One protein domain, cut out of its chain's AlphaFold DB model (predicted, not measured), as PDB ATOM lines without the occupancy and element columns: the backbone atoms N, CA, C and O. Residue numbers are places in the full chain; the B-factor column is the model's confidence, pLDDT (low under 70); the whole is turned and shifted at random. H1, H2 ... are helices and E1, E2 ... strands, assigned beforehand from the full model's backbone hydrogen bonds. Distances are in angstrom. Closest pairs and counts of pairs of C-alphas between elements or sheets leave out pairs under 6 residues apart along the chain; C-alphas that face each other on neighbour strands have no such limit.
ATOM      1  N   VAL A  17      64.500  96.289 136.979       98.12
ATOM      2  CA  VAL A  17      63.792  95.059 137.385       98.12
ATOM      3  C   VAL A  17      64.689  94.141 138.215       98.12
ATOM      4  O   VAL A  17      64.299  93.710 139.299       98.12
ATOM      5  N   ALA A  18      65.918  93.925 137.751       97.06
ATOM      6  CA  ALA A  18      66.936  93.135 138.432       97.06
ATOM      7  C   ALA A  18      68.101  94.029 138.873       97.06
ATOM      8  O   ALA A  18      68.509  94.949 138.153       97.06
ATOM      9  N   ALA A  19      68.649  93.745 140.053       96.94
ATOM     10  CA  ALA A  19      69.914  94.321 140.480       96.94
ATOM     11  C   ALA A  19      71.087  93.598 139.800       96.94
ATOM     12  O   ALA A  19      70.961  92.473 139.313       96.94
ATOM     13  N   ARG A  20      72.248  94.249 139.759       95.06
ATOM     14  CA  ARG A  20      73.460  93.700 139.137       95.06
ATOM     15  C   ARG A  20      74.681  93.926 140.012       95.06
ATOM     16  O   ARG A  20      74.694  94.870 140.801       95.06
ATOM     17  N   GLY A  21      75.711  93.112 139.801       93.25
ATOM     18  CA  GLY A  21      77.014  93.285 140.430       93.25
ATOM     19  C   GLY A  21      77.562  94.699 140.281       93.25
ATOM     20  O   GLY A  21      77.381  95.369 139.252       93.25
ATOM     21  N   ALA A  22      78.227  95.147 141.340       87.44
ATOM     22  CA  ALA A  22      78.791  96.479 141.455       87.44
ATOM     23  C   ALA A  22      80.292  96.415 141.748       87.44
ATOM     24  O   ALA A  22      80.737  95.677 142.625       87.44
ATOM     25  N   GLY A  23      81.077  97.252 141.065       87.50
ATOM     26  CA  GLY A  23      82.472  97.497 141.417       87.50
ATOM     27  C   GLY A  23      82.619  98.382 142.661       87.50
ATOM     28  O   GLY A  23      81.844  98.316 143.616       87.50
ATOM     29  N   ARG A  24      83.633  99.253 142.674       89.44
ATOM     30  CA  ARG A  24      83.821 100.233 143.760       89.44
ATOM     31  C   ARG A  24      82.693 101.267 143.751       89.44
ATOM     32  O   ARG A  24      82.392 101.819 142.698       89.44
ATOM     33  N   TYR A  25      82.156 101.596 144.929       91.50
ATOM     34  CA  TYR A  25      81.010 102.506 145.087       91.50
ATOM     35  C   TYR A  25      81.140 103.807 144.278       91.50
ATOM     36  O   TYR A  25      80.306 104.085 143.424       91.50
ATOM     37  N   GLY A  26      82.222 104.567 144.482       93.00
ATOM     38  CA  GLY A  26      82.409 105.854 143.800       93.00
ATOM     39  C   GLY A  26      82.480 105.743 142.272       93.00
ATOM     40  O   GLY A  26      81.950 106.603 141.574       93.00
ATOM     41  N   ALA A  27      83.071 104.664 141.748       93.44
ATOM     42  CA  ALA A  27      83.138 104.424 140.307       93.44
ATOM     43  C   ALA A  27      81.759 104.074 139.727       93.44
ATOM     44  O   ALA A  27      81.403 104.549 138.651       93.44
ATOM     45  N   GLU A  28      80.958 103.287 140.450       94.50
ATOM     46  CA  GLU A  28      79.590 102.968 140.033       94.50
ATOM     47  C   GLU A  28      78.682 104.196 140.062       94.50
ATOM     48  O   GLU A  28      77.930 104.406 139.115       94.50
ATOM     49  N   VAL A  29      78.774 105.033 141.100       96.81
ATOM     50  CA  VAL A  29      77.998 106.279 141.187       96.81
ATOM     51  C   VAL A  29      78.337 107.220 140.030       96.81
ATOM     52  O   VAL A  29      77.423 107.736 139.391       96.81
ATOM     53  N   ALA A  30      79.623 107.395 139.711       97.38
ATOM     54  CA  ALA A  30      80.047 108.218 138.579       97.38
ATOM     55  C   ALA A  30      79.494 107.680 137.247       97.38
ATOM     56  O   ALA A  30      78.876 108.421 136.486       97.38
ATOM     57  N   ARG A  31      79.625 106.369 137.009       96.94
ATOM     58  CA  ARG A  31      79.139 105.726 135.782       96.94
ATOM     59  C   ARG A  31      77.614 105.782 135.644       96.94
ATOM     60  O   ARG A  31      77.100 105.907 134.537       96.94
ATOM     61  N   LEU A  32      76.876 105.669 136.750       97.94
ATOM     62  CA  LEU A  32      75.423 105.847 136.751       97.94
ATOM     63  C   LEU A  32      75.048 107.283 136.387       97.94
ATOM     64  O   LEU A  32      74.193 107.479 135.527       97.94
ATOM     65  N   ALA A  33      75.721 108.272 136.979       98.12
ATOM     66  CA  ALA A  33      75.458 109.680 136.705       98.12
ATOM     67  C   ALA A  33      75.701 110.040 135.228       98.12
ATOM     68  O   ALA A  33      74.877 110.729 134.628       98.12
ATOM     69  N   GLU A  34      76.766 109.514 134.613       98.19
ATOM     70  CA  GLU A  34      77.038 109.662 133.171       98.19
ATOM     71  C   GLU A  34      75.902 109.116 132.287       98.19
ATOM     72  O   GLU A  34      75.659 109.633 131.198       98.19
ATOM     73  N   ALA A  35      75.172 108.106 132.767       97.19
ATOM     74  CA  ALA A  35      74.023 107.512 132.086       97.19
ATOM     75  C   ALA A  35      72.673 108.163 132.455       97.19
ATOM     76  O   ALA A  35      71.624 107.648 132.069       97.19
ATOM     77  N   GLY A  36      72.667 109.259 133.226       97.56
ATOM     78  CA  GLY A  36      71.433 109.877 133.733       97.56
ATOM     79  C   GLY A  36      70.700 109.020 134.773       97.56
ATOM     80  O   GLY A  36      69.494 109.163 134.967       97.56
ATOM     81  N   GLN A  37      71.422 108.107 135.422       98.25
ATOM     82  CA  GLN A  37      70.920 107.191 136.439       98.25
ATOM     83  C   GLN A  37      71.487 107.537 137.817       98.25
ATOM     84  O   GLN A  37      72.479 108.252 137.959       98.25
ATOM     85  N   ARG A  38      70.885 106.969 138.859       98.19
ATOM     86  CA  ARG A  38      71.422 106.992 140.226       98.19
ATOM     87  C   ARG A  38      71.069 105.710 140.974       98.19
ATOM     88  O   ARG A  38      70.366 104.856 140.442       98.19
ATOM     89  N   LEU A  39      71.574 105.574 142.196       98.25
ATOM     90  CA  LEU A  39      71.110 104.557 143.141       98.25
ATOM     91  C   LEU A  39      69.816 105.018 143.828       98.25
ATOM     92  O   LEU A  39      69.544 106.221 143.912       98.25
ATOM     93  N   LEU A  40      69.045 104.052 144.330       98.38
ATOM     94  CA  LEU A  40      67.945 104.283 145.270       98.38
ATOM     95  C   LEU A  40      68.498 104.807 146.597       98.38
ATOM     96  O   LEU A  40      69.504 104.290 147.078       98.38
ATOM     97  N   THR A  41      67.842 105.774 147.230       98.06
ATOM     98  CA  THR A  41      68.045 106.016 148.669       98.06
ATOM     99  C   THR A  41      67.512 104.824 149.482       98.06
ATOM    100  O   THR A  41      66.718 104.042 148.955       98.06
ATOM    101  N   PRO A  42      67.878 104.669 150.767       97.88
ATOM    102  CA  PRO A  42      67.288 103.625 151.610       97.88
ATOM    103  C   PRO A  42      65.751 103.656 151.658       97.88
ATOM    104  O   PRO A  42      65.105 102.614 151.673       97.88
ATOM    105  N   ASP A  43      65.155 104.850 151.643       97.50
ATOM    106  CA  ASP A  43      63.697 105.020 151.680       97.50
ATOM    107  C   ASP A  43      63.032 104.633 150.362       97.50
ATOM    108  O   ASP A  43      61.967 104.019 150.340       97.50
ATOM    109  N   GLU A  44      63.677 104.969 149.252       98.06
ATOM    110  CA  GLU A  44      63.236 104.559 147.927       98.06
ATOM    111  C   GLU A  44      63.378 103.045 147.728       98.06
ATOM    112  O   GLU A  44      62.522 102.438 147.086       98.06
ATOM    113  N   TRP A  45      64.423 102.428 148.295       98.38
ATOM    114  CA  TRP A  45      64.602 100.976 148.282       98.38
ATOM    115  C   TRP A  45      63.499 100.272 149.071       98.38
ATOM    116  O   TRP A  45      62.879  99.349 148.549       98.38
ATOM    117  N   GLU A  46      63.194 100.746 150.281       97.75
ATOM    118  CA  GLU A  46      62.104 100.229 151.118       97.75
ATOM    119  C   GLU A  46      60.751 100.323 150.392       97.75
ATOM    120  O   GLU A  46      60.020  99.334 150.304       97.75
ATOM    121  N   TYR A  47      60.457 101.477 149.779       97.56
ATOM    122  CA  TYR A  47      59.253 101.671 148.968       97.56
ATOM    123  C   TYR A  47      59.195 100.716 147.765       97.56
ATOM    124  O   TYR A  47      58.165 100.082 147.524       97.56
ATOM    125  N   ALA A  48      60.298 100.589 147.020       98.31
ATOM    126  CA  ALA A  48      60.382  99.709 145.858       98.31
ATOM    127  C   ALA A  48      60.253  98.230 146.244       98.31
ATOM    128  O   ALA A  48      59.578  97.481 145.541       98.31
ATOM    129  N   CYS A  49      60.863  97.816 147.357       98.38
ATOM    130  CA  CYS A  49      60.812  96.449 147.869       98.38
ATOM    131  C   CYS A  49      59.400  96.081 148.329       98.38
ATOM    132  O   CYS A  49      58.863  95.057 147.896       98.38
ATOM    133  N   GLY A  50      58.779  96.946 149.139       97.81
ATOM    134  CA  GLY A  50      57.422  96.751 149.639       97.81
ATOM    135  C   GLY A  50      56.355  96.813 148.547       97.81
ATOM    136  O   GLY A  50      55.358  96.107 148.648       97.81
ATOM    137  N   ALA A  51      56.548  97.618 147.496       97.38
ATOM    138  CA  ALA A  51      55.621  97.743 146.365       97.38
ATOM    139  C   ALA A  51      54.146  97.944 146.784       97.38
ATOM    140  O   ALA A  51      53.225  97.372 146.203       97.38
ATOM    141  N   GLY A  52      53.931  98.756 147.824       93.00
ATOM    142  CA  GLY A  52      52.613  99.043 148.399       93.00
ATOM    143  C   GLY A  52      52.160  98.097 149.518       93.00
ATOM    144  O   GLY A  52      51.126  98.363 150.130       93.00
ATOM    145  N   ALA A  53      52.913  97.039 149.832       93.94
ATOM    146  CA  ALA A  53      52.633  96.172 150.972       93.94
ATOM    147  C   ALA A  53      53.015  96.864 152.301       93.94
ATOM    148  O   ALA A  53      54.171  97.257 152.463       93.94
ATOM    149  N   PRO A  54      52.089  96.998 153.273       91.88
ATOM    150  CA  PRO A  54      52.367  97.584 154.588       91.88
ATOM    151  C   PRO A  54      52.872  96.545 155.611       91.88
ATOM    152  O   PRO A  54      52.729  96.742 156.816       91.88
ATOM    153  N   THR A  55      53.387  95.413 155.136       95.44
ATOM    154  CA  THR A  55      53.756  94.231 155.928       95.44
ATOM    155  C   THR A  55      55.270  94.102 156.081       95.44
ATOM    156  O   THR A  55      56.037  94.757 155.372       95.44
ATOM    157  N   LEU A  56      55.710  93.243 157.005       96.19
ATOM    158  CA  LEU A  56      57.126  93.047 157.328       96.19
ATOM    159  C   LEU A  56      57.948  92.594 156.113       96.19
ATOM    160  O   LEU A  56      59.006  93.158 155.828       96.19
ATOM    161  N   TRP A  57      57.442  91.613 155.365       97.38
ATOM    162  CA  TRP A  57      57.968  91.244 154.053       97.38
ATOM    163  C   TRP A  57      57.006  91.686 152.959       97.38
ATOM    164  O   TRP A  57      55.806  91.856 153.182       97.38
ATOM    165  N   ARG A  58      57.512  91.807 151.731       96.75
ATOM    166  CA  ARG A  58      56.713  92.216 150.563       96.75
ATOM    167  C   ARG A  58      55.579  91.245 150.191       96.75
ATOM    168  O   ARG A  58      54.728  91.594 149.382       96.75
ATOM    169  N   TRP A  59      55.576  90.037 150.760       95.75
ATOM    170  CA  TRP A  59      54.542  89.012 150.573       95.75
ATOM    171  C   TRP A  59      53.617  88.829 151.789       95.75
ATOM    172  O   TRP A  59      52.755  87.952 151.774       95.75
ATOM    173  N   GLY A  60      53.792  89.615 152.854       96.25
ATOM    174  CA  GLY A  60      53.015  89.514 154.092       96.25
ATOM    175  C   GLY A  60      53.883  89.340 155.338       96.25
ATOM    176  O   GLY A  60      55.096  89.501 155.291       96.25
ATOM    177  N   ASP A  61      53.251  88.983 156.458       96.06
ATOM    178  CA  ASP A  61      53.908  88.830 157.770       96.06
ATOM    179  C   ASP A  61      54.227  87.370 158.128       96.06
ATOM    180  O   ASP A  61      54.639  87.057 159.245       96.06
ATOM    181  N   THR A  62      54.012  86.441 157.194       93.81
ATOM    182  CA  THR A  62      54.290  85.020 157.429       93.81
ATOM    183  C   THR A  62      55.741  84.708 157.085       93.81
ATOM    184  O   THR A  62      56.151  84.804 155.927       93.81
ATOM    185  N   CYS A  63      56.502  84.293 158.099       91.75
ATOM    186  CA  CYS A  63      57.871  83.812 157.952       91.75
ATOM    187  C   CYS A  63      57.883  82.319 157.575       91.75
ATOM    188  O   CYS A  63      57.316  81.513 158.320       91.75
ATOM    189  N   PRO A  64      58.573  81.906 156.499       85.69
ATOM    190  CA  PRO A  64      58.779  80.490 156.197       85.69
ATOM    191  C   PRO A  64      59.828  79.870 157.147       85.69
ATOM    192  O   PRO A  64      61.013  79.816 156.850       85.69
ATOM    193  N   LEU A  65      59.407  79.430 158.335       81.12
ATOM    194  CA  LEU A  65      60.312  79.024 159.431       81.12
ATOM    195  C   LEU A  65      61.005  77.662 159.261       81.12
ATOM    196  O   LEU A  65      61.829  77.299 160.097       81.12
ATOM    197  N   GLU A  66      60.668  76.888 158.234       83.56
ATOM    198  CA  GLU A  66      61.189  75.523 158.081       83.56
ATOM    199  C   GLU A  66      62.655  75.489 157.638       83.56
ATOM    200  O   GLU A  66      63.370  74.544 157.960       83.56
ATOM    201  N   ASN A  67      63.105  76.508 156.903       86.62
ATOM    202  CA  ASN A  67      64.448  76.572 156.337       86.62
ATOM    203  C   ASN A  67      64.947  78.017 156.291       86.62
ATOM    204  O   ASN A  67      64.151  78.956 156.209       86.62
ATOM    205  N   ASP A  68      66.268  78.190 156.274       90.25
ATOM    206  CA  ASP A  68      66.872  79.490 156.001       90.25
ATOM    207  C   ASP A  68      66.500  79.999 154.596       90.25
ATOM    208  O   ASP A  68      66.391  79.204 153.653       90.25
ATOM    209  N   PRO A  69      66.352  81.322 154.419       90.56
ATOM    210  CA  PRO A  69      65.901  81.927 153.162       90.56
ATOM    211  C   PRO A  69      66.775  81.607 151.939       90.56
ATOM    212  O   PRO A  69      66.267  81.625 150.818       90.56
ATOM    213  N   SER A  70      68.059  81.283 152.130       87.44
ATOM    214  CA  SER A  70      68.987  80.899 151.053       87.44
ATOM    215  C   SER A  70      68.922  79.413 150.674       87.44
ATOM    216  O   SER A  70      69.370  79.030 149.595       87.44
ATOM    217  N   MET A  71      68.358  78.566 151.540       84.81
ATOM    218  CA  MET A  71      68.332  77.108 151.370       84.81
ATOM    219  C   MET A  71      67.088  76.612 150.630       84.81
ATOM    220  O   MET A  71      67.035  75.457 150.208       84.81
ATOM    221  N   VAL A  72      66.086  77.475 150.455       82.56
ATOM    222  CA  VAL A  72      64.823  77.134 149.799       82.56
ATOM    223  C   VAL A  72      64.475  78.100 148.682       82.56
ATOM    224  O   VAL A  72      64.688  79.308 148.763       82.56
ATOM    225  N   ARG A  73      63.861  77.553 147.633       83.50
ATOM    226  CA  ARG A  73      63.100  78.334 146.658       83.50
ATOM    227  C   ARG A  73      61.677  78.478 147.198       83.50
ATOM    228  O   ARG A  73      60.981  77.479 147.342       83.50
ATOM    229  N   GLY A  74      61.268  79.698 147.516       90.19
ATOM    230  CA  GLY A  74      59.919  80.036 147.960       90.19
ATOM    231  C   GLY A  74      59.497  81.428 147.491       90.19
ATOM    232  O   GLY A  74      60.094  81.988 146.569       90.19
ATOM    233  N   VAL A  75      58.491  81.987 148.165       92.25
ATOM    234  CA  VAL A  75      57.868  83.286 147.847       92.25
ATOM    235  C   VAL A  75      58.871  84.446 147.761       92.25
ATOM    236  O   VAL A  75      58.679  85.393 147.002       92.25
ATOM    237  N   GLN A  76      60.003  84.357 148.463       94.38
ATOM    238  CA  GLN A  76      61.070  85.350 148.396       94.38
ATOM    239  C   GLN A  76      61.785  85.413 147.046       94.38
ATOM    240  O   GLN A  76      62.440  86.412 146.783       94.38
ATOM    241  N   TRP A  77      61.642  84.425 146.165       94.94
ATOM    242  CA  TRP A  77      62.208  84.475 144.812       94.94
ATOM    243  C   TRP A  77      61.225  84.999 143.763       94.94
ATOM    244  O   TRP A  77      61.612  85.220 142.617       94.94
ATOM    245  N   GLU A  78      59.964  85.221 144.131       95.50
ATOM    246  CA  GLU A  78      58.968  85.759 143.211       95.50
ATOM    247  C   GLU A  78      59.146  87.276 143.049       95.50
ATOM    248  O   GLU A  78      59.463  87.971 144.027       95.50
ATOM    249  N   PRO A  79      58.952  87.829 141.839       97.38
ATOM    250  CA  PRO A  79      58.873  89.271 141.659       97.38
ATOM    251  C   PRO A  79      57.774  89.880 142.535       97.38
ATOM    252  O   PRO A  79      56.728  89.272 142.757       97.38
ATOM    253  N   ASN A  80      57.999  91.090 143.044       97.31
ATOM    254  CA  ASN A  80      56.994  91.780 143.856       97.31
ATOM    255  C   ASN A  80      55.858  92.382 143.003       97.31
ATOM    256  O   ASN A  80      55.822  92.209 141.787       97.31
ATOM    257  N   ALA A  81      54.933  93.129 143.616       97.62
ATOM    258  CA  ALA A  81      53.789  93.717 142.907       97.62
ATOM    259  C   ALA A  81      54.169  94.733 141.806       97.62
ATOM    260  O   ALA A  81      53.374  94.982 140.902       97.62
ATOM    261  N   PHE A  82      55.382  95.295 141.844       97.81
ATOM    262  CA  PHE A  82      55.937  96.127 140.769       97.81
ATOM    263  C   PHE A  82      56.694  95.311 139.706       97.81
ATOM    264  O   PHE A  82      57.200  95.880 138.742       97.81
ATOM    265  N   GLY A  83      56.784  93.988 139.865       98.12
ATOM    266  CA  GLY A  83      57.553  93.094 139.006       98.12
ATOM    267  C   GLY A  83      59.057  93.096 139.293       98.12
ATOM    268  O   GLY A  83      59.820  92.656 138.440       98.12
ATOM    269  N   LEU A  84      59.503  93.594 140.455       98.44
ATOM    270  CA  LEU A  84      60.926  93.691 140.799       98.44
ATOM    271  C   LEU A  84      61.456  92.406 141.449       98.44
ATOM    272  O   LEU A  84      60.831  91.854 142.357       98.44
ATOM    273  N   GLU A  85      62.660  91.998 141.053       97.44
ATOM    274  CA  GLU A  85      63.453  90.942 141.692       97.44
ATOM    275  C   GLU A  85      64.302  91.557 142.815       97.44
ATOM    276  O   GLU A  85      65.464  91.899 142.599       97.44
ATOM    277  N   ILE A  86      63.706  91.799 143.988       97.75
ATOM    278  CA  ILE A  86      64.283  92.607 145.083       97.75
ATOM    279  C   ILE A  86      64.099  91.933 146.450       97.75
ATOM    280  O   ILE A  86      63.044  91.354 146.717       97.75
ATOM    281  N   GLY A  87      65.123  92.000 147.313       95.81
ATOM    282  CA  GLY A  87      65.086  91.418 148.663       95.81
ATOM    283  C   GLY A  87      64.818  89.908 148.655       95.81
ATOM    284  O   GLY A  87      63.922  89.431 149.352       95.81
ATOM    285  N   GLN A  88      65.517  89.168 147.792       94.75
ATOM    286  CA  GLN A  88      65.241  87.746 147.544       94.75
ATOM    287  C   GLN A  88      66.181  86.789 148.279       94.75
ATOM    288  O   GLN A  88      65.804  85.652 148.554       94.75
ATOM    289  N   ASP A  89      67.398  87.234 148.580       94.62
ATOM    290  CA  ASP A  89      68.487  86.384 149.053       94.62
ATOM    291  C   ASP A  89      69.386  87.185 150.011       94.62
ATOM    292  O   ASP A  89      69.905  88.223 149.593       94.62
ATOM    293  N   PRO A  90      69.604  86.733 151.264       94.50
ATOM    294  CA  PRO A  90      70.430  87.458 152.235       94.50
ATOM    295  C   PRO A  90      71.872  87.702 151.780       94.50
ATOM    296  O   PRO A  90      72.535  88.598 152.297       94.50
ATOM    297  N   TYR A  91      72.365  86.910 150.823       93.75
ATOM    298  CA  TYR A  91      73.707  87.041 150.252       93.75
ATOM    299  C   TYR A  91      73.776  88.034 149.083       93.75
ATOM    300  O   TYR A  91      74.839  88.211 148.487       93.75
ATOM    301  N   ARG A  92      72.646  88.641 148.708       93.69
ATOM    302  CA  ARG A  92      72.503  89.541 147.558       93.69
ATOM    303  C   ARG A  92      72.044  90.923 148.010       93.69
ATOM    304  O   ARG A  92      71.087  91.472 147.465       93.69
ATOM    305  N   ASP A  93      72.733  91.467 149.009       94.62
ATOM    306  CA  ASP A  93      72.475  92.811 149.514       94.62
ATOM    307  C   ASP A  93      72.723  93.888 148.444       94.62
ATOM    308  O   ASP A  93      73.580  93.766 147.559       94.62
ATOM    309  N   GLU A  94      71.924  94.951 148.506       96.69
ATOM    310  CA  GLU A  94      71.941  96.051 147.549       96.69
ATOM    311  C   GLU A  94      72.437  97.342 148.208       96.69
ATOM    312  O   GLU A  94      71.900  97.799 149.220       96.69
ATOM    313  N   ARG A  95      73.438  97.982 147.590       96.00
ATOM    314  CA  ARG A  95      73.898  99.320 147.983       96.00
ATOM    315  C   ARG A  95      72.874 100.382 147.625       96.00
ATOM    316  O   ARG A  95      72.314 100.392 146.526       96.00
ATOM    317  N   THR A  96      72.746 101.345 148.526       97.56
ATOM    318  CA  THR A  96      71.897 102.521 148.349       97.56
ATOM    319  C   THR A  96      72.736 103.761 148.020       97.56
ATOM    320  O   THR A  96      73.963 103.711 147.976       97.56
ATOM    321  N   ALA A  97      72.080 104.890 147.767       97.50
ATOM    322  CA  ALA A  97      72.716 106.196 147.618       97.50
ATOM    323  C   ALA A  97      73.335 106.710 148.933       97.50
ATOM    324  O   ALA A  97      74.150 107.635 148.896       97.50
ATOM    325  N   ASP A  98      72.960 106.124 150.075       97.00
ATOM    326  CA  ASP A  98      73.682 106.291 151.330       97.00
ATOM    327  C   ASP A  98      74.818 105.248 151.392       97.00
ATOM    328  O   ASP A  98      74.549 104.049 151.506       97.00
ATOM    329  N   PRO A  99      76.098 105.663 151.331       94.31
ATOM    330  CA  PRO A  99      77.231 104.739 151.355       94.31
ATOM    331  C   PRO A  99      77.438 104.047 152.714       94.31
ATOM    332  O   PRO A  99      78.382 103.264 152.852       94.31
ATOM    333  N   GLY A 100      76.638 104.382 153.728       95.12
ATOM    334  CA  GLY A 100      76.603 103.725 155.028       95.12
ATOM    335  C   GLY A 100      75.525 102.652 155.162       95.12
ATOM    336  O   GLY A 100      75.501 101.996 156.196       95.12
ATOM    337  N   VAL A 101      74.658 102.457 154.160       96.19
ATOM    338  CA  VAL A 101      73.502 101.555 154.260       96.19
ATOM    339  C   VAL A 101      73.412 100.608 153.063       96.19
ATOM    340  O   VAL A 101      73.352 101.042 151.905       96.19
ATOM    341  N   VAL A 102      73.297  99.313 153.365       95.75
ATOM    342  CA  VAL A 102      72.805  98.285 152.437       95.75
ATOM    343  C   VAL A 102      71.447  97.752 152.889       95.75
ATOM    344  O   VAL A 102      71.098  97.824 154.070       95.75
ATOM    345  N   CYS A 103      70.677  97.235 151.934       97.81
ATOM    346  CA  CYS A 103      69.333  96.704 152.149       97.81
ATOM    347  C   CYS A 103      69.164  95.325 151.497       97.81
ATOM    348  O   CYS A 103      69.884  94.976 150.561       97.81
ATOM    349  N   GLY A 104      68.165  94.566 151.956       96.06
ATOM    350  CA  GLY A 104      67.770  93.295 151.334       96.06
ATOM    351  C   GLY A 104      68.747  92.140 151.528       96.06
ATOM    352  O   GLY A 104      68.711  91.191 150.751       96.06
ATOM    353  N   GLY A 105      69.611  92.237 152.536       95.19
ATOM    354  CA  GLY A 105      70.584  91.224 152.900       95.19
ATOM    355  C   GLY A 105      71.663  91.794 153.812       95.19
ATOM    356  O   GLY A 105      71.765  93.006 154.005       95.19
ATOM    357  N   ASP A 106      72.469  90.897 154.356       94.50
ATOM    358  CA  ASP A 106      73.566  91.163 155.292       94.50
ATOM    359  C   ASP A 106      74.835  90.375 154.905       94.50
ATOM    360  O   ASP A 106      75.679  90.051 155.742       94.50
ATOM    361  N   GLY A 107      74.919  89.962 153.636       92.44
ATOM    362  CA  GLY A 107      75.956  89.055 153.147       92.44
ATOM    363  C   GLY A 107      75.798  87.618 153.654       92.44
ATOM    364  O   GLY A 107      76.739  86.830 153.549       92.44
ATOM    365  N   GLY A 108      74.633  87.273 154.213       92.69
ATOM    366  CA  GLY A 108      74.327  85.973 154.799       92.69
ATOM    367  C   GLY A 108      74.940  85.752 156.179       92.69
ATOM    368  O   GLY A 108      75.098  84.602 156.599       92.69
ATOM    369  N   SER A 109      75.294  86.825 156.890       92.50
ATOM    370  CA  SER A 109      75.883  86.752 158.229       92.50
ATOM    371  C   SER A 109      74.942  86.064 159.224       92.50
ATOM    372  O   SER A 109      75.363  85.139 159.918       92.50
ATOM    373  N   MET A 110      73.650  86.408 159.236       94.31
ATOM    374  CA  MET A 110      72.661  85.772 160.117       94.31
ATOM    375  C   MET A 110      72.456  84.284 159.802       94.31
ATOM    376  O   MET A 110      72.290  83.483 160.726       94.31
ATOM    377  N   VAL A 111      72.537  83.909 158.519       93.00
ATOM    378  CA  VAL A 111      72.438  82.513 158.063       93.00
ATOM    379  C   VAL A 111      73.670  81.717 158.509       93.00
ATOM    380  O   VAL A 111      73.549  80.723 159.222       93.00
ATOM    381  N   CYS A 112      74.874  82.164 158.138       90.69
ATOM    382  CA  CYS A 112      76.129  81.465 158.442       90.69
ATOM    383  C   CYS A 112      76.494  81.494 159.933       90.69
ATOM    384  O   CYS A 112      77.120  80.563 160.438       90.69
ATOM    385  N   GLY A 113      76.140  82.574 160.627       88.62
ATOM    386  CA  GLY A 113      76.437  82.792 162.040       88.62
ATOM    387  C   GLY A 113      75.528  82.016 162.991       88.62
ATOM    388  O   GLY A 113      75.791  81.997 164.192       88.62
ATOM    389  N   GLY A 114      74.472  81.369 162.482       87.44
ATOM    390  CA  GLY A 114      73.556  80.570 163.295       87.44
ATOM    391  C   GLY A 114      72.675  81.405 164.227       87.44
ATOM    392  O   GLY A 114      72.319  80.937 165.307       87.44
ATOM    393  N   ALA A 115      72.307  82.629 163.824       90.75
ATOM    394  CA  ALA A 115      71.429  83.509 164.607       90.75
ATOM    395  C   ALA A 115      69.984  82.975 164.720       90.75
ATOM    396  O   ALA A 115      69.219  83.404 165.585       90.75
ATOM    397  N   GLY A 116      69.629  82.010 163.867       92.56
ATOM    398  CA  GLY A 116      68.346  81.320 163.839       92.56
ATOM    399  C   GLY A 116      67.482  81.742 162.652       92.56
ATOM    400  O   GLY A 116      67.532  82.885 162.205       92.56
ATOM    401  N   VAL A 117      66.644  80.812 162.180       93.31
ATOM    402  CA  VAL A 117      65.916  80.920 160.903       93.31
ATOM    403  C   VAL A 117      65.130  82.225 160.783       93.31
ATOM    404  O   VAL A 117      65.250  82.931 159.789       93.31
ATOM    405  N   PHE A 118      64.362  82.605 161.807       95.00
ATOM    406  CA  PHE A 118      63.580  83.845 161.770       95.00
ATOM    407  C   PHE A 118      64.454  85.094 161.575       95.00
ATOM    408  O   PHE A 118      64.103  85.976 160.798       95.00
ATOM    409  N   VAL A 119      65.605  85.162 162.250       95.38
ATOM    410  CA  VAL A 119      66.528  86.302 162.143       95.38
ATOM    411  C   VAL A 119      67.169  86.340 160.755       95.38
ATOM    412  O   VAL A 119      67.273  87.418 160.174       95.38
ATOM    413  N   SER A 120      67.492  85.179 160.178       95.62
ATOM    414  CA  SER A 120      67.913  85.075 158.776       95.62
ATOM    415  C   SER A 120      66.871  85.674 157.825       95.62
ATOM    416  O   SER A 120      67.222  86.427 156.922       95.62
ATOM    417  N   TRP A 121      65.580  85.399 158.044       96.62
ATOM    418  CA  TRP A 121      64.487  85.957 157.238       96.62
ATOM    419  C   TRP A 121      64.290  87.464 157.414       96.62
ATOM    420  O   TRP A 121      63.889  88.134 156.459       96.62
ATOM    421  N   LEU A 122      64.580  88.027 158.593       96.81
ATOM    422  CA  LEU A 122      64.463  89.473 158.827       96.81
ATOM    423  C   LEU A 122      65.376  90.300 157.918       96.81
ATOM    424  O   LEU A 122      65.035  91.439 157.617       96.81
ATOM    425  N   THR A 123      66.478  89.728 157.430       96.81
ATOM    426  CA  THR A 123      67.377  90.399 156.474       96.81
ATOM    427  C   THR A 123      66.687  90.740 155.141       96.81
ATOM    428  O   THR A 123      67.113  91.648 154.430       96.81
ATOM    429  N   LEU A 124      65.578  90.058 154.826       97.06
ATOM    430  CA  LEU A 124      64.749  90.291 153.640       97.06
ATOM    431  C   LEU A 124      63.525  91.181 153.910       97.06
ATOM    432  O   LEU A 124      62.707  91.384 153.009       97.06
ATOM    433  N   ALA A 125      63.348  91.674 155.139       97.56
ATOM    434  CA  ALA A 125      62.243  92.568 155.464       97.56
ATOM    435  C   ALA A 125      62.351  93.878 154.668       97.56
ATOM    436  O   ALA A 125      63.446  94.364 154.378       97.56
ATOM    437  N   THR A 126      61.208  94.477 154.336       97.06
ATOM    438  CA  THR A 126      61.133  95.681 153.486       97.06
ATOM    439  C   THR A 126      61.919  96.855 154.068       97.06
ATOM    440  O   THR A 126      62.543  97.611 153.327       97.06
ATOM    441  N   SER A 127      61.943  96.965 155.397       94.94
ATOM    442  CA  SER A 127      62.637  98.013 156.144       94.94
ATOM    443  C   SER A 127      64.018  97.603 156.669       94.94
ATOM    444  O   SER A 127      64.602  98.353 157.453       94.94
ATOM    445  N   TYR A 128      64.531  96.414 156.327       97.00
ATOM    446  CA  TYR A 128      65.831  95.965 156.824       97.00
ATOM    447  C   TYR A 128      66.971  96.801 156.232       97.00
ATOM    448  O   TYR A 128      67.039  97.044 155.024       97.00
ATOM    449  N   ARG A 129      67.871  97.245 157.111       96.00
ATOM    450  CA  ARG A 129      69.045  98.060 156.797       96.00
ATOM    451  C   ARG A 129      70.204  97.559 157.635       96.00
ATOM    452  O   ARG A 129      70.034  97.387 158.843       96.00
ATOM    453  N   ASP A 130      71.361  97.382 157.015       94.94
ATOM    454  CA  ASP A 130      72.563  96.957 157.726       94.94
ATOM    455  C   ASP A 130      73.714  97.946 157.521       94.94
ATOM    456  O   ASP A 130      74.353  98.010 156.470       94.94
ATOM    457  N   GLU A 131      73.983  98.739 158.555       94.56
ATOM    458  CA  GLU A 131      75.116  99.665 158.579       94.56
ATOM    459  C   GLU A 131      76.440  98.955 158.902       94.56
ATOM    460  O   GLU A 131      77.514  99.389 158.474       94.56
ATOM    461  N   HIS A 132      76.380  97.852 159.652       91.12
ATOM    462  CA  HIS A 132      77.555  97.110 160.086       91.12
ATOM    463  C   HIS A 132      78.154  96.311 158.929       91.12
ATOM    464  O   HIS A 132      79.350  96.427 158.652       91.12
ATOM    465  N   HIS A 133      77.316  95.577 158.197       90.94
ATOM    466  CA  HIS A 133      77.713  94.905 156.963       90.94
ATOM    467  C   HIS A 133      78.182  95.914 155.912       90.94
ATOM    468  O   HIS A 133      79.235  95.729 155.301       90.94
ATOM    469  N   CYS A 134      77.500  97.058 155.772       90.56
ATOM    470  CA  CYS A 134      77.953  98.115 154.864       90.56
ATOM    471  C   CYS A 134      79.361  98.633 155.222       90.56
ATOM    472  O   CYS A 134      80.192  98.864 154.334       90.56
ATOM    473  N   ALA A 135      79.668  98.784 156.515       90.56
ATOM    474  CA  ALA A 135      81.012  99.126 156.970       90.56
ATOM    475  C   ALA A 135      82.033  98.020 156.640       90.56
ATOM    476  O   ALA A 135      83.109  98.328 156.129       90.56
ATOM    477  N   ALA A 136      81.681  96.747 156.838       86.88
ATOM    478  CA  ALA A 136      82.546  95.613 156.510       86.88
ATOM    479  C   ALA A 136      82.853  95.508 155.003       86.88
ATOM    480  O   ALA A 136      83.999  95.260 154.613       86.88
ATOM    481  N   ILE A 137      81.861  95.770 154.141       85.62
ATOM    482  CA  ILE A 137      82.033  95.859 152.681       85.62
ATOM    483  C   ILE A 137      83.031  96.962 152.322       85.62
ATOM    484  O   ILE A 137      83.911  96.761 151.482       85.62
ATOM    485  N   ARG A 138      82.897  98.143 152.936       83.75
ATOM    486  CA  ARG A 138      83.776  99.290 152.671       83.75
ATOM    487  C   ARG A 138      85.216  99.014 153.095       83.75
ATOM    488  O   ARG A 138      86.138  99.363 152.357       83.75
ATOM    489  N   ASP A 139      85.391  98.377 154.246       81.69
ATOM    490  CA  ASP A 139      86.702  98.076 154.819       81.69
ATOM    491  C   ASP A 139      87.316  96.794 154.219       81.69
ATOM    492  O   ASP A 139      88.463  96.451 154.509       81.69
ATOM    493  N   ASN A 140      86.574  96.108 153.336       73.31
ATOM    494  CA  ASN A 140      86.957  94.862 152.671       73.31
ATOM    495  C   ASN A 140      87.358  93.764 153.679       73.31
ATOM    496  O   ASN A 140      88.292  92.994 153.446       73.31
ATOM    497  N   THR A 141      86.677  93.731 154.827       59.16
ATOM    498  CA  THR A 141      86.992  92.860 155.971       59.16
ATOM    499  C   THR A 141      86.224  91.543 155.962       59.16
ATOM    500  O   THR A 141      86.562  90.639 156.725       59.16
ATOM    501  N   HIS A 142      85.210  91.394 155.111       55.50
ATOM    502  CA  HIS A 142      84.508  90.133 154.868       55.50
ATOM    503  C   HIS A 142      84.717  89.729 153.410       55.50
ATOM    504  O   HIS A 142      84.711  90.585 152.524       55.50
ATOM    505  N   GLY A 143      84.972  88.437 153.169       51.38
ATOM    506  CA  GLY A 143      85.117  87.891 151.820       51.38
ATOM    507  C   GLY A 143      83.933  88.346 150.978       51.38
ATOM    508  O   GLY A 143      82.794  88.047 151.315       51.38
ATOM    509  N   VAL A 144      84.210  89.157 149.960       50.78
ATOM    510  CA  VAL A 144      83.196  89.896 149.209       50.78
ATOM    511  C   VAL A 144      82.229  88.937 148.518       50.78
ATOM    512  O   VAL A 144      82.513  88.415 147.441       50.78
ATOM    513  N   GLY A 145      81.062  88.728 149.129       57.59
ATOM    514  CA  GLY A 145      79.860  88.424 148.365       57.59
ATOM    515  C   GLY A 145      79.654  89.514 147.312       57.59
ATOM    516  O   GLY A 145      80.098  90.656 147.479       57.59
ATOM    517  N   GLU A 146      79.044  89.159 146.186       73.50
ATOM    518  CA  GLU A 146      78.738  90.123 145.133       73.50
ATOM    519  C   GLU A 146      77.682  91.112 145.647       73.50
ATOM    520  O   GLU A 146      76.487  90.836 145.604       73.50
ATOM    521  N   VAL A 147      78.127  92.273 146.130       86.44
ATOM    522  CA  VAL A 147      77.219  93.362 146.496       86.44
ATOM    523  C   VAL A 147      76.611  93.940 145.228       86.44
ATOM    524  O   VAL A 147      77.311  94.233 144.248       86.44
ATOM    525  N   LEU A 148      75.301  94.134 145.254       95.56
ATOM    526  CA  LEU A 148      74.541  94.551 144.094       95.56
ATOM    527  C   LEU A 148      74.239  96.047 144.117       95.56
ATOM    528  O   LEU A 148      74.302  96.727 145.143       95.56
ATOM    529  N   ILE A 149      73.880  96.568 142.949       96.50
ATOM    530  CA  ILE A 149      73.246  97.874 142.805       96.50
ATOM    531  C   ILE A 149      72.020  97.790 141.915       96.50
ATOM    532  O   ILE A 149      71.986  97.045 140.929       96.50
ATOM    533  N   ARG A 150      71.049  98.647 142.229       97.62
ATOM    534  CA  ARG A 150      69.824  98.836 141.460       97.62
ATOM    535  C   ARG A 150      69.751 100.261 140.917       97.62
ATOM    536  O   ARG A 150      69.470 101.195 141.668       97.62
ATOM    537  N   PRO A 151      70.040 100.446 139.619       97.94
ATOM    538  CA  PRO A 151      69.912 101.741 138.971       97.94
ATOM    539  C   PRO A 151      68.460 102.216 138.922       97.94
ATOM    540  O   PRO A 151      67.545 101.421 138.688       97.94
ATOM    541  N   VAL A 152      68.276 103.526 139.040       98.44
ATOM    542  CA  VAL A 152      67.013 104.208 138.756       98.44
ATOM    543  C   VAL A 152      67.212 105.376 137.806       98.44
ATOM    544  O   VAL A 152      68.273 106.004 137.800       98.44
ATOM    545  N   ILE A 153      66.174 105.680 137.029       98.38
ATOM    546  CA  ILE A 153      66.080 106.880 136.193       98.38
ATOM    547  C   ILE A 153      65.024 107.798 136.824       98.38
ATOM    548  O   ILE A 153      63.856 107.404 136.883       98.38
ATOM    549  N   PRO A 154      65.394 108.997 137.311       96.44
ATOM    550  CA  PRO A 154      64.428 109.973 137.806       96.44
ATOM    551  C   PRO A 154      63.473 110.413 136.692       96.44
ATOM    552  O   PRO A 154      63.906 110.639 135.563       96.44
ATOM    553  N   LEU A 155      62.189 110.569 137.012       95.12
ATOM    554  CA  LEU A 155      61.204 111.123 136.087       95.12
ATOM    555  C   LEU A 155      60.895 112.586 136.443       95.12
ATOM    556  O   LEU A 155      60.961 112.949 137.621       95.12
TER     557      LEU A 155
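Overview. This is residues 17 to 155 of the 157 residues of the protein "Sulfatase-modifying factor enzyme 1" of Actinoplanes atraurantiacus (UniProt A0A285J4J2). With little regular structure, this is a flattened slab of loops edged by short helices and one short strand, with helix H1 and strand E1 toward one end and helices H3 and H4 toward the other. The printed part has 139 residues, 42 in named elements, mostly helix: H1 H2 H3 H4 H5 E1. It is compact, radius of gyration of the C-alphas 14.4 A, spanning 45 by 35 by 21 A.

Arrangement. Look at H1, residues 25 to 34; H2, residues 42 to 50; and H5, residues 131 to 139: each touches no helix. Residues 38 to 39 pair antiparallel with 151 to 152 of E1, residues 151 to 154, which pairs with no named strand. H3, residues 109 to 112, and H4, residues 117 to 122, touch only at the corner; their closest C-alphas, Met 110 and Ser 120, are 5.0 A apart. Every O i to N i+4 pair is within hydrogen-bond range in H1, H2, H4 and H5; H3 is too short for one.

Along the chain. Find C-alpha 25 at (81.010, 102.506, 145.087); H1 runs 14.5 A from there. E1 ends at C-alpha 154, (64.428, 109.973, 137.806).

Size, cuts and confidence. The printed part has no cut. The links H2 to H3, 58 residues, and H5 to E1 are long. Residues 141 to 145 have pLDDT under 70.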